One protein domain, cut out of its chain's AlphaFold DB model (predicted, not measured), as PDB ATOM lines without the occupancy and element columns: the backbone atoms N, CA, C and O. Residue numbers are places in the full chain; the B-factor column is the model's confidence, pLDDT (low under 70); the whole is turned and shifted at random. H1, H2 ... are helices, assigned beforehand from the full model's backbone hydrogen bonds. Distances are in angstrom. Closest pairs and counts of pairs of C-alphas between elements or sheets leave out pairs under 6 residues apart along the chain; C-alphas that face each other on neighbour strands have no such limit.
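What this domain is: This is residues 62 to 74 and 87 to 133 of the 133 residues of the protein "Condensation domain-containing protein" of Paraburkholderia strydomiana (UniProt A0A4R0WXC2). Two helices make a rough T, with H3 about perpendicular to H2 and its first residues, 112 to 115, packed on residues 101 to 105 of H2, while short H1 packs on the far end of H3, at residues 123 to 127. Residues 88 to 97, of which 95 to 97 belong to H2, stick out. The 60 printed residues, with three named helices in the order H1, H2, H3 and no named strand, are all helix in class and loose, with a radius of gyration of the C-alphas of 14.7 A and spans of 42 by 29 by 17 A.

How they stand to each other: H1, residues 65 to 69, touches H3, residues 112 to 127, with C-alphas of Ala 68 and Arg 124 closest at 5.4 A; of H3, residues 123 to 127 alone take part. H2, residues 95 to 107, is apart from H1. H2 touches H3 with residues 101 to 105 alone, meeting residues 112 to 115; the closest C-alphas, of Ala 105 and Leu 112, are 5.5 A apart. Their lines are about perpendicular, at 83 degrees. In H1, H2 and H3 every O i to N i+4 pair is within hydrogen-bond range.

Where its parts are: H1 begins at C-alpha 65 (-42.855, -0.873, 44.018). H2 measures 18.3 A and H3 23.1 A, ending at C-alpha 127 (-32.178, -1.913, 44.737).

The domain as a whole: The C-alphas of Gly 95 and Lys 133, farthest apart, are 46.0 A apart. Residues 75 to 86 are not printed; C-alphas 74 and 87 are 11.7 A apart across this cut, in the link from H1 to H2. The link from H2 to H3 is tight. Confidence is low, with pLDDT under 70, at residues 63 to 74 and 124 to 133.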
ATOM      1  N   PRO A  62     -43.658   8.040  49.114       70.94
ATOM      2  CA  PRO A  62     -44.213   6.703  48.947       70.94
ATOM      3  C   PRO A  62     -43.164   5.772  48.332       70.94
ATOM      4  O   PRO A  62     -42.707   6.000  47.217       70.94
ATOM      5  N   ALA A  63     -42.814   4.684  49.020       68.69
ATOM      6  CA  ALA A  63     -41.897   3.677  48.488       68.69
ATOM      7  C   ALA A  63     -42.586   2.859  47.379       68.69
ATOM      8  O   ALA A  63     -43.091   1.757  47.638       68.69
ATOM      9  N   ARG A  64     -42.651   3.405  46.158       69.06
ATOM     10  CA  ARG A  64     -43.344   2.771  45.033       69.06
ATOM     11  C   ARG A  64     -42.616   1.492  44.646       69.06
ATOM     12  O   ARG A  64     -41.401   1.449  44.490       69.06
ATOM     13  N   VAL A  65     -43.386   0.426  44.456       64.62
ATOM     14  CA  VAL A  65     -42.855  -0.873  44.018       64.62
ATOM     15  C   VAL A  65     -42.221  -0.767  42.623       64.62
ATOM     16  O   VAL A  65     -41.222  -1.428  42.362       64.62
ATOM     17  N   ALA A  66     -42.745   0.122  41.770       64.81
ATOM     18  CA  ALA A  66     -42.203   0.397  40.439       64.81
ATOM     19  C   ALA A  66     -40.748   0.896  40.475       64.81
ATOM     20  O   ALA A  66     -39.947   0.478  39.642       64.81
ATOM     21  N   ASP A  67     -40.385   1.714  41.467       66.25
ATOM     22  CA  ASP A  67     -39.040   2.295  41.560       66.25
ATOM     23  C   ASP A  67     -37.976   1.223  41.851       66.25
ATOM     24  O   ASP A  67     -36.824   1.352  41.447       66.25
ATOM     25  N   ALA A  68     -38.374   0.113  42.478       62.31
ATOM     26  CA  ALA A  68     -37.494  -1.012  42.781       62.31
ATOM     27  C   ALA A  68     -37.505  -2.140  41.738       62.31
ATOM     28  O   ALA A  68     -36.690  -3.055  41.824       62.31
ATOM     29  N   LEU A  69     -38.432  -2.111  40.778       61.56
ATOM     30  CA  LEU A  69     -38.495  -3.085  39.681       61.56
ATOM     31  C   LEU A  69     -37.769  -2.588  38.415       61.56
ATOM     32  O   LEU A  69     -37.590  -3.356  37.471       61.56
ATOM     33  N   GLY A  70     -37.291  -1.336  38.413       55.41
ATOM     34  CA  GLY A  70     -36.496  -0.754  37.332       55.41
ATOM     35  C   GLY A  70     -37.284  -0.482  36.043       55.41
ATOM     36  O   GLY A  70     -38.493  -0.698  35.949       55.41
ATOM     37  N   GLY A  71     -36.579  -0.000  35.012       52.12
ATOM     38  CA  GLY A  71     -37.151   0.399  33.715       52.12
ATOM     39  C   GLY A  71     -37.882  -0.707  32.937       52.12
ATOM     40  O   GLY A  71     -38.592  -0.397  31.983       52.12
ATOM     41  N   ALA A  72     -37.787  -1.969  33.373       53.25
ATOM     42  CA  ALA A  72     -38.472  -3.112  32.767       53.25
ATOM     43  C   ALA A  72     -40.007  -2.971  32.758       53.25
ATOM     44  O   ALA A  72     -40.655  -3.475  31.848       53.25
ATOM     45  N   LEU A  73     -40.587  -2.240  33.720       52.50
ATOM     46  CA  LEU A  73     -42.018  -1.901  33.717       52.50
ATOM     47  C   LEU A  73     -42.329  -0.549  33.049       52.50
ATOM     48  O   LEU A  73     -43.482  -0.294  32.714       52.50
ATOM     49  N   ARG A  74     -41.328   0.320  32.833       51.72
ATOM     50  CA  ARG A  74     -41.515   1.627  32.168       51.72
ATOM     51  C   ARG A  74     -41.570   1.530  30.644       51.72
ATOM     52  O   ARG A  74     -42.228   2.353  30.020       51.72
ATOM     53  N   GLN A  87     -50.669  -5.409  32.716       71.56
ATOM     54  CA  GLN A  87     -49.889  -6.601  32.385       71.56
ATOM     55  C   GLN A  87     -49.726  -7.472  33.633       71.56
ATOM     56  O   GLN A  87     -49.322  -6.987  34.690       71.56
ATOM     57  N   ALA A  88     -50.032  -8.763  33.510       77.81
ATOM     58  CA  ALA A  88     -49.875  -9.732  34.589       77.81
ATOM     59  C   ALA A  88     -48.687 -10.657  34.300       77.81
ATOM     60  O   ALA A  88     -48.684 -11.386  33.311       77.81
ATOM     61  N   LEU A  89     -47.693 -10.655  35.190       81.06
ATOM     62  CA  LEU A  89     -46.650 -11.677  35.224       81.06
ATOM     63  C   LEU A  89     -47.007 -12.696  36.306       81.06
ATOM     64  O   LEU A  89     -46.924 -12.397  37.497       81.06
ATOM     65  N   ILE A  90     -47.383 -13.901  35.889       84.12
ATOM     66  CA  ILE A  90     -47.715 -14.991  36.806       84.12
ATOM     67  C   ILE A  90     -46.461 -15.834  37.028       84.12
ATOM     68  O   ILE A  90     -45.822 -16.296  36.083       84.12
ATOM     69  N   ARG A  91     -46.086 -16.013  38.298       86.81
ATOM     70  CA  ARG A  91     -44.996 -16.899  38.713       86.81
ATOM     71  C   ARG A  91     -45.520 -17.851  39.766       86.81
ATOM     72  O   ARG A  91     -45.961 -17.423  40.829       86.81
ATOM     73  N   GLU A  92     -45.447 -19.134  39.457       90.62
ATOM     74  CA  GLU A  92     -45.862 -20.182  40.374       90.62
ATOM     75  C   GLU A  92     -44.717 -20.570  41.302       90.62
ATOM     76  O   GLU A  92     -43.543 -20.589  40.917       90.62
ATOM     77  N   LEU A  93     -45.079 -20.861  42.548       91.12
ATOM     78  CA  LEU A  93     -44.177 -21.419  43.536       91.12
ATOM     79  C   LEU A  93     -44.450 -22.918  43.633       91.12
ATOM     80  O   LEU A  93     -45.590 -23.326  43.850       91.12
ATOM     81  N   ASP A  94     -43.407 -23.730  43.513       95.75
ATOM     82  CA  ASP A  94     -43.527 -25.175  43.632       95.75
ATOM     83  C   ASP A  94     -43.955 -25.596  45.050       95.75
ATOM     84  O   ASP A  94     -43.677 -24.926  46.054       95.75
ATOM     85  N   GLY A  95     -44.632 -26.745  45.141       95.94
ATOM     86  CA  GLY A  95     -45.161 -27.284  46.398       95.94
ATOM     87  C   GLY A  95     -44.131 -27.360  47.538       95.94
ATOM     88  O   GLY A  95     -44.431 -26.898  48.646       95.94
ATOM     89  N   PRO A  96     -42.906 -27.874  47.306       97.38
ATOM     90  CA  PRO A  96     -41.848 -27.892  48.313       97.38
ATOM     91  C   PRO A  96     -41.471 -26.501  48.838       97.38
ATOM     92  O   PRO A  96     -41.368 -26.311  50.056       97.38
ATOM     93  N   SER A  97     -41.298 -25.510  47.962       94.38
ATOM     94  CA  SER A  97     -40.982 -24.143  48.392       94.38
ATOM     95  C   SER A  97     -42.148 -23.502  49.138       94.38
ATOM     96  O   SER A  97     -41.931 -22.898  50.192       94.38
ATOM     97  N   HIS A  98     -43.384 -23.701  48.674       95.19
ATOM     98  CA  HIS A  98     -44.581 -23.236  49.372       95.19
ATOM     99  C   HIS A  98     -44.679 -23.822  50.791       95.19
ATOM    100  O   HIS A  98     -44.891 -23.090  51.766       95.19
ATOM    101  N   ALA A  99     -44.435 -25.125  50.948       96.31
ATOM    102  CA  ALA A  99     -44.434 -25.790  52.248       96.31
ATOM    103  C   ALA A  99     -43.332 -25.250  53.179       96.31
ATOM    104  O   ALA A  99     -43.565 -25.038  54.374       96.31
ATOM    105  N   ARG A 100     -42.133 -24.985  52.639       96.38
ATOM    106  CA  ARG A 100     -41.016 -24.394  53.394       96.38
ATOM    107  C   ARG A 100     -41.340 -22.982  53.881       96.38
ATOM    108  O   ARG A 100     -41.117 -22.700  55.060       96.38
ATOM    109  N   LEU A 101     -41.893 -22.126  53.018       95.62
ATOM    110  CA  LEU A 101     -42.305 -20.767  53.386       95.62
ATOM    111  C   LEU A 101     -43.429 -20.780  54.421       95.62
ATOM    112  O   LEU A 101     -43.347 -20.079  55.425       95.62
ATOM    113  N   THR A 102     -44.431 -21.642  54.239       96.38
ATOM    114  CA  THR A 102     -45.532 -21.803  55.198       96.38
ATOM    115  C   THR A 102     -45.015 -22.213  56.575       96.38
ATOM    116  O   THR A 102     -45.413 -21.646  57.593       96.38
ATOM    117  N   ARG A 103     -44.074 -23.164  56.634       97.69
ATOM    118  CA  ARG A 103     -43.452 -23.581  57.898       97.69
ATOM    119  C   ARG A 103     -42.639 -22.453  58.536       97.69
ATOM    120  O   ARG A 103     -42.666 -22.310  59.755       97.69
ATOM    121  N   ALA A 104     -41.928 -21.659  57.738       96.62
ATOM    122  CA  ALA A 104     -41.184 -20.503  58.230       96.62
ATOM    123  C   ALA A 104     -42.114 -19.429  58.817       96.62
ATOM    124  O   ALA A 104     -41.868 -18.982  59.935       96.62
ATOM    125  N   ALA A 105     -43.208 -19.096  58.123       97.06
ATOM    126  CA  ALA A 105     -44.223 -18.160  58.603       97.06
ATOM    127  C   ALA A 105     -44.833 -18.631  59.934       97.06
ATOM    128  O   ALA A 105     -44.862 -17.878  60.905       97.06
ATOM    129  N   ARG A 106     -45.193 -19.922  60.028       97.00
ATOM    130  CA  ARG A 106     -45.695 -20.534  61.270       97.00
ATOM    131  C   ARG A 106     -44.691 -20.448  62.418       97.00
ATOM    132  O   ARG A 106     -45.070 -20.055  63.513       97.00
ATOM    133  N   ARG A 107     -43.415 -20.783  62.197       97.62
ATOM    134  CA  ARG A 107     -42.385 -20.674  63.250       97.62
ATOM    135  C   ARG A 107     -42.204 -19.242  63.746       97.62
ATOM    136  O   ARG A 107     -41.969 -19.046  64.928       97.62
ATOM    137  N   ALA A 108     -42.333 -18.263  62.855       96.38
ATOM    138  CA  ALA A 108     -42.261 -16.847  63.194       96.38
ATOM    139  C   ALA A 108     -43.594 -16.266  63.710       96.38
ATOM    140  O   ALA A 108     -43.647 -15.075  63.988       96.38
ATOM    141  N   GLN A 109     -44.653 -17.080  63.837       97.31
ATOM    142  CA  GLN A 109     -45.999 -16.653  64.256       97.31
ATOM    143  C   GLN A 109     -46.560 -15.499  63.406       97.31
ATOM    144  O   GLN A 109     -47.255 -14.615  63.895       97.31
ATOM    145  N   VAL A 110     -46.266 -15.520  62.104       97.06
ATOM    146  CA  VAL A 110     -46.780 -14.554  61.129       97.06
ATOM    147  C   VAL A 110     -47.535 -15.258  60.009       97.06
ATOM    148  O   VAL A 110     -47.382 -16.458  59.774       97.06
ATOM    149  N   THR A 111     -48.349 -14.501  59.275       96.31
ATOM    150  CA  THR A 111     -49.016 -15.009  58.069       96.31
ATOM    151  C   THR A 111     -48.017 -15.145  56.915       96.31
ATOM    152  O   THR A 111     -46.994 -14.453  56.870       96.31
ATOM    153  N   LEU A 112     -48.328 -15.996  55.930       93.12
ATOM    154  CA  LEU A 112     -47.531 -16.087  54.700       93.12
ATOM    155  C   LEU A 112     -47.474 -14.733  53.965       93.12
ATOM    156  O   LEU A 112     -46.416 -14.361  53.465       93.12
ATOM    157  N   ASN A 113     -48.568 -13.963  53.976       91.94
ATOM    158  CA  ASN A 113     -48.623 -12.608  53.421       91.94
ATOM    159  C   ASN A 113     -47.579 -11.682  54.072       91.94
ATOM    160  O   ASN A 113     -46.822 -11.013  53.376       91.94
ATOM    161  N   THR A 114     -47.468 -11.695  55.405       92.50
ATOM    162  CA  THR A 114     -46.455 -10.916  56.137       92.50
ATOM    163  C   THR A 114     -45.034 -11.328  55.749       92.50
ATOM    164  O   THR A 114     -44.176 -10.469  55.550       92.50
ATOM    165  N   LEU A 115     -44.781 -12.633  55.597       92.69
ATOM    166  CA  LEU A 115     -43.477 -13.139  55.166       92.69
ATOM    167  C   LEU A 115     -43.122 -12.656  53.747       92.69
ATOM    168  O   LEU A 115     -41.996 -12.217  53.512       92.69
ATOM    169  N   VAL A 116     -44.084 -12.688  52.819       89.94
ATOM    170  CA  VAL A 116     -43.912 -12.179  51.448       89.94
ATOM    171  C   VAL A 116     -43.658 -10.671  51.454       89.94
ATOM    172  O   VAL A 116     -42.699 -10.215  50.835       89.94
ATOM    173  N   GLN A 117     -44.436  -9.897  52.214       87.94
ATOM    174  CA  GLN A 117     -44.225  -8.453  52.349       87.94
ATOM    175  C   GLN A 117     -42.838  -8.119  52.911       87.94
ATOM    176  O   GLN A 117     -42.194  -7.186  52.433       87.94
ATOM    177  N   ALA A 118     -42.343  -8.895  53.881       88.12
ATOM    178  CA  ALA A 118     -40.998  -8.731  54.426       88.12
ATOM    179  C   ALA A 118     -39.913  -9.023  53.375       88.12
ATOM    180  O   ALA A 118     -38.954  -8.259  53.250       88.12
ATOM    181  N   ALA A 119     -40.084 -10.078  52.573       87.12
ATOM    182  CA  ALA A 119     -39.180 -10.388  51.467       87.12
ATOM    183  C   ALA A 119     -39.159  -9.261  50.417       87.12
ATOM    184  O   ALA A 119     -38.083  -8.818  50.013       87.12
ATOM    185  N   SER A 120     -40.327  -8.729  50.042       80.19
ATOM    186  CA  SER A 120     -40.444  -7.585  49.130       80.19
ATOM    187  C   SER A 120     -39.905  -6.280  49.726       80.19
ATOM    188  O   SER A 120     -39.411  -5.424  49.001       80.19
ATOM    189  N   ALA A 121     -39.999  -6.065  51.038       82.25
ATOM    190  CA  ALA A 121     -39.367  -4.914  51.687       82.25
ATOM    191  C   ALA A 121     -37.835  -5.023  51.632       82.25
ATOM    192  O   ALA A 121     -37.156  -4.047  51.312       82.25
ATOM    193  N   ARG A 122     -37.294  -6.227  51.862       79.44
ATOM    194  CA  ARG A 122     -35.857  -6.500  51.763       79.44
ATOM    195  C   ARG A 122     -35.333  -6.330  50.336       79.44
ATOM    196  O   ARG A 122     -34.294  -5.699  50.161       79.44
ATOM    197  N   SER A 123     -36.030  -6.841  49.318       77.25
ATOM    198  CA  SER A 123     -35.585  -6.676  47.924       77.25
ATOM    199  C   SER A 123     -35.485  -5.199  47.534       77.25
ATOM    200  O   SER A 123     -34.481  -4.790  46.960       77.25
ATOM    201  N   ARG A 124     -36.452  -4.369  47.949       69.56
ATOM    202  CA  ARG A 124     -36.435  -2.917  47.709       69.56
ATOM    203  C   ARG A 124     -35.260  -2.207  48.380       69.56
ATOM    204  O   ARG A 124     -34.679  -1.312  47.780       69.56
ATOM    205  N   SER A 125     -34.868  -2.634  49.582       66.19
ATOM    206  CA  SER A 125     -33.697  -2.060  50.266       66.19
ATOM    207  C   SER A 125     -32.364  -2.343  49.560       66.19
ATOM    208  O   SER A 125     -31.425  -1.576  49.725       66.19
ATOM    209  N   HIS A 126     -32.287  -3.405  48.749       58.97
ATOM    210  CA  HIS A 126     -31.088  -3.747  47.976       58.97
ATOM    211  C   HIS A 126     -31.005  -3.042  46.613       58.97
ATOM    212  O   HIS A 126     -29.916  -2.972  46.051       58.97
ATOM    213  N   VAL A 127     -32.120  -2.527  46.080       57.59
ATOM    214  CA  VAL A 127     -32.178  -1.913  44.737       57.59
ATOM    215  C   VAL A 127     -31.996  -0.391  44.767       57.59
ATOM    216  O   VAL A 127     -31.784   0.197  43.717       57.59
ATOM    217  N   SER A 128     -31.998   0.265  45.933       48.81
ATOM    218  CA  SER A 128     -31.728   1.710  46.029       48.81
ATOM    219  C   SER A 128     -30.212   1.990  46.019       48.81
ATOM    220  O   SER A 128     -29.560   1.743  47.038       48.81
ATOM    221  N   PRO A 129     -29.613   2.538  44.940       44.16
ATOM    222  CA  PRO A 129     -28.284   3.133  45.014       44.16
ATOM    223  C   PRO A 129     -28.412   4.465  45.765       44.16
ATOM    224  O   PRO A 129     -29.458   5.113  45.728       44.16
ATOM    225  N   GLY A 130     -27.378   4.851  46.510       48.19
ATOM    226  CA  GLY A 130     -27.444   5.929  47.494       48.19
ATOM    227  C   GLY A 130     -28.014   7.255  46.978       48.19
ATOM    228  O   GLY A 130     -27.448   7.883  46.091       48.19
ATOM    229  N   ALA A 131     -29.061   7.736  47.644       41.69
ATOM    230  CA  ALA A 131     -29.340   9.159  47.758       41.69
ATOM    231  C   ALA A 131     -28.613   9.676  49.012       41.69
ATOM    232  O   ALA A 131     -29.178   9.751  50.100       41.69
ATOM    233  N   ARG A 132     -27.316   9.959  48.874       35.50
ATOM    234  CA  ARG A 132     -26.604  10.889  49.758       35.50
ATOM    235  C   ARG A 132     -26.124  12.035  48.877       35.50
ATOM    236  O   ARG A 132     -25.290  11.809  48.003       35.50
ATOM    237  N   LYS A 133     -26.709  13.215  49.072       33.44
ATOM    238  CA  LYS A 133     -26.035  14.485  48.807       33.44
ATOM    239  C   LYS A 133     -25.398  14.938  50.109       33.44
ATOM    240  O   LYS A 133     -26.033  14.687  51.157       33.44
TER     241      LYS A 133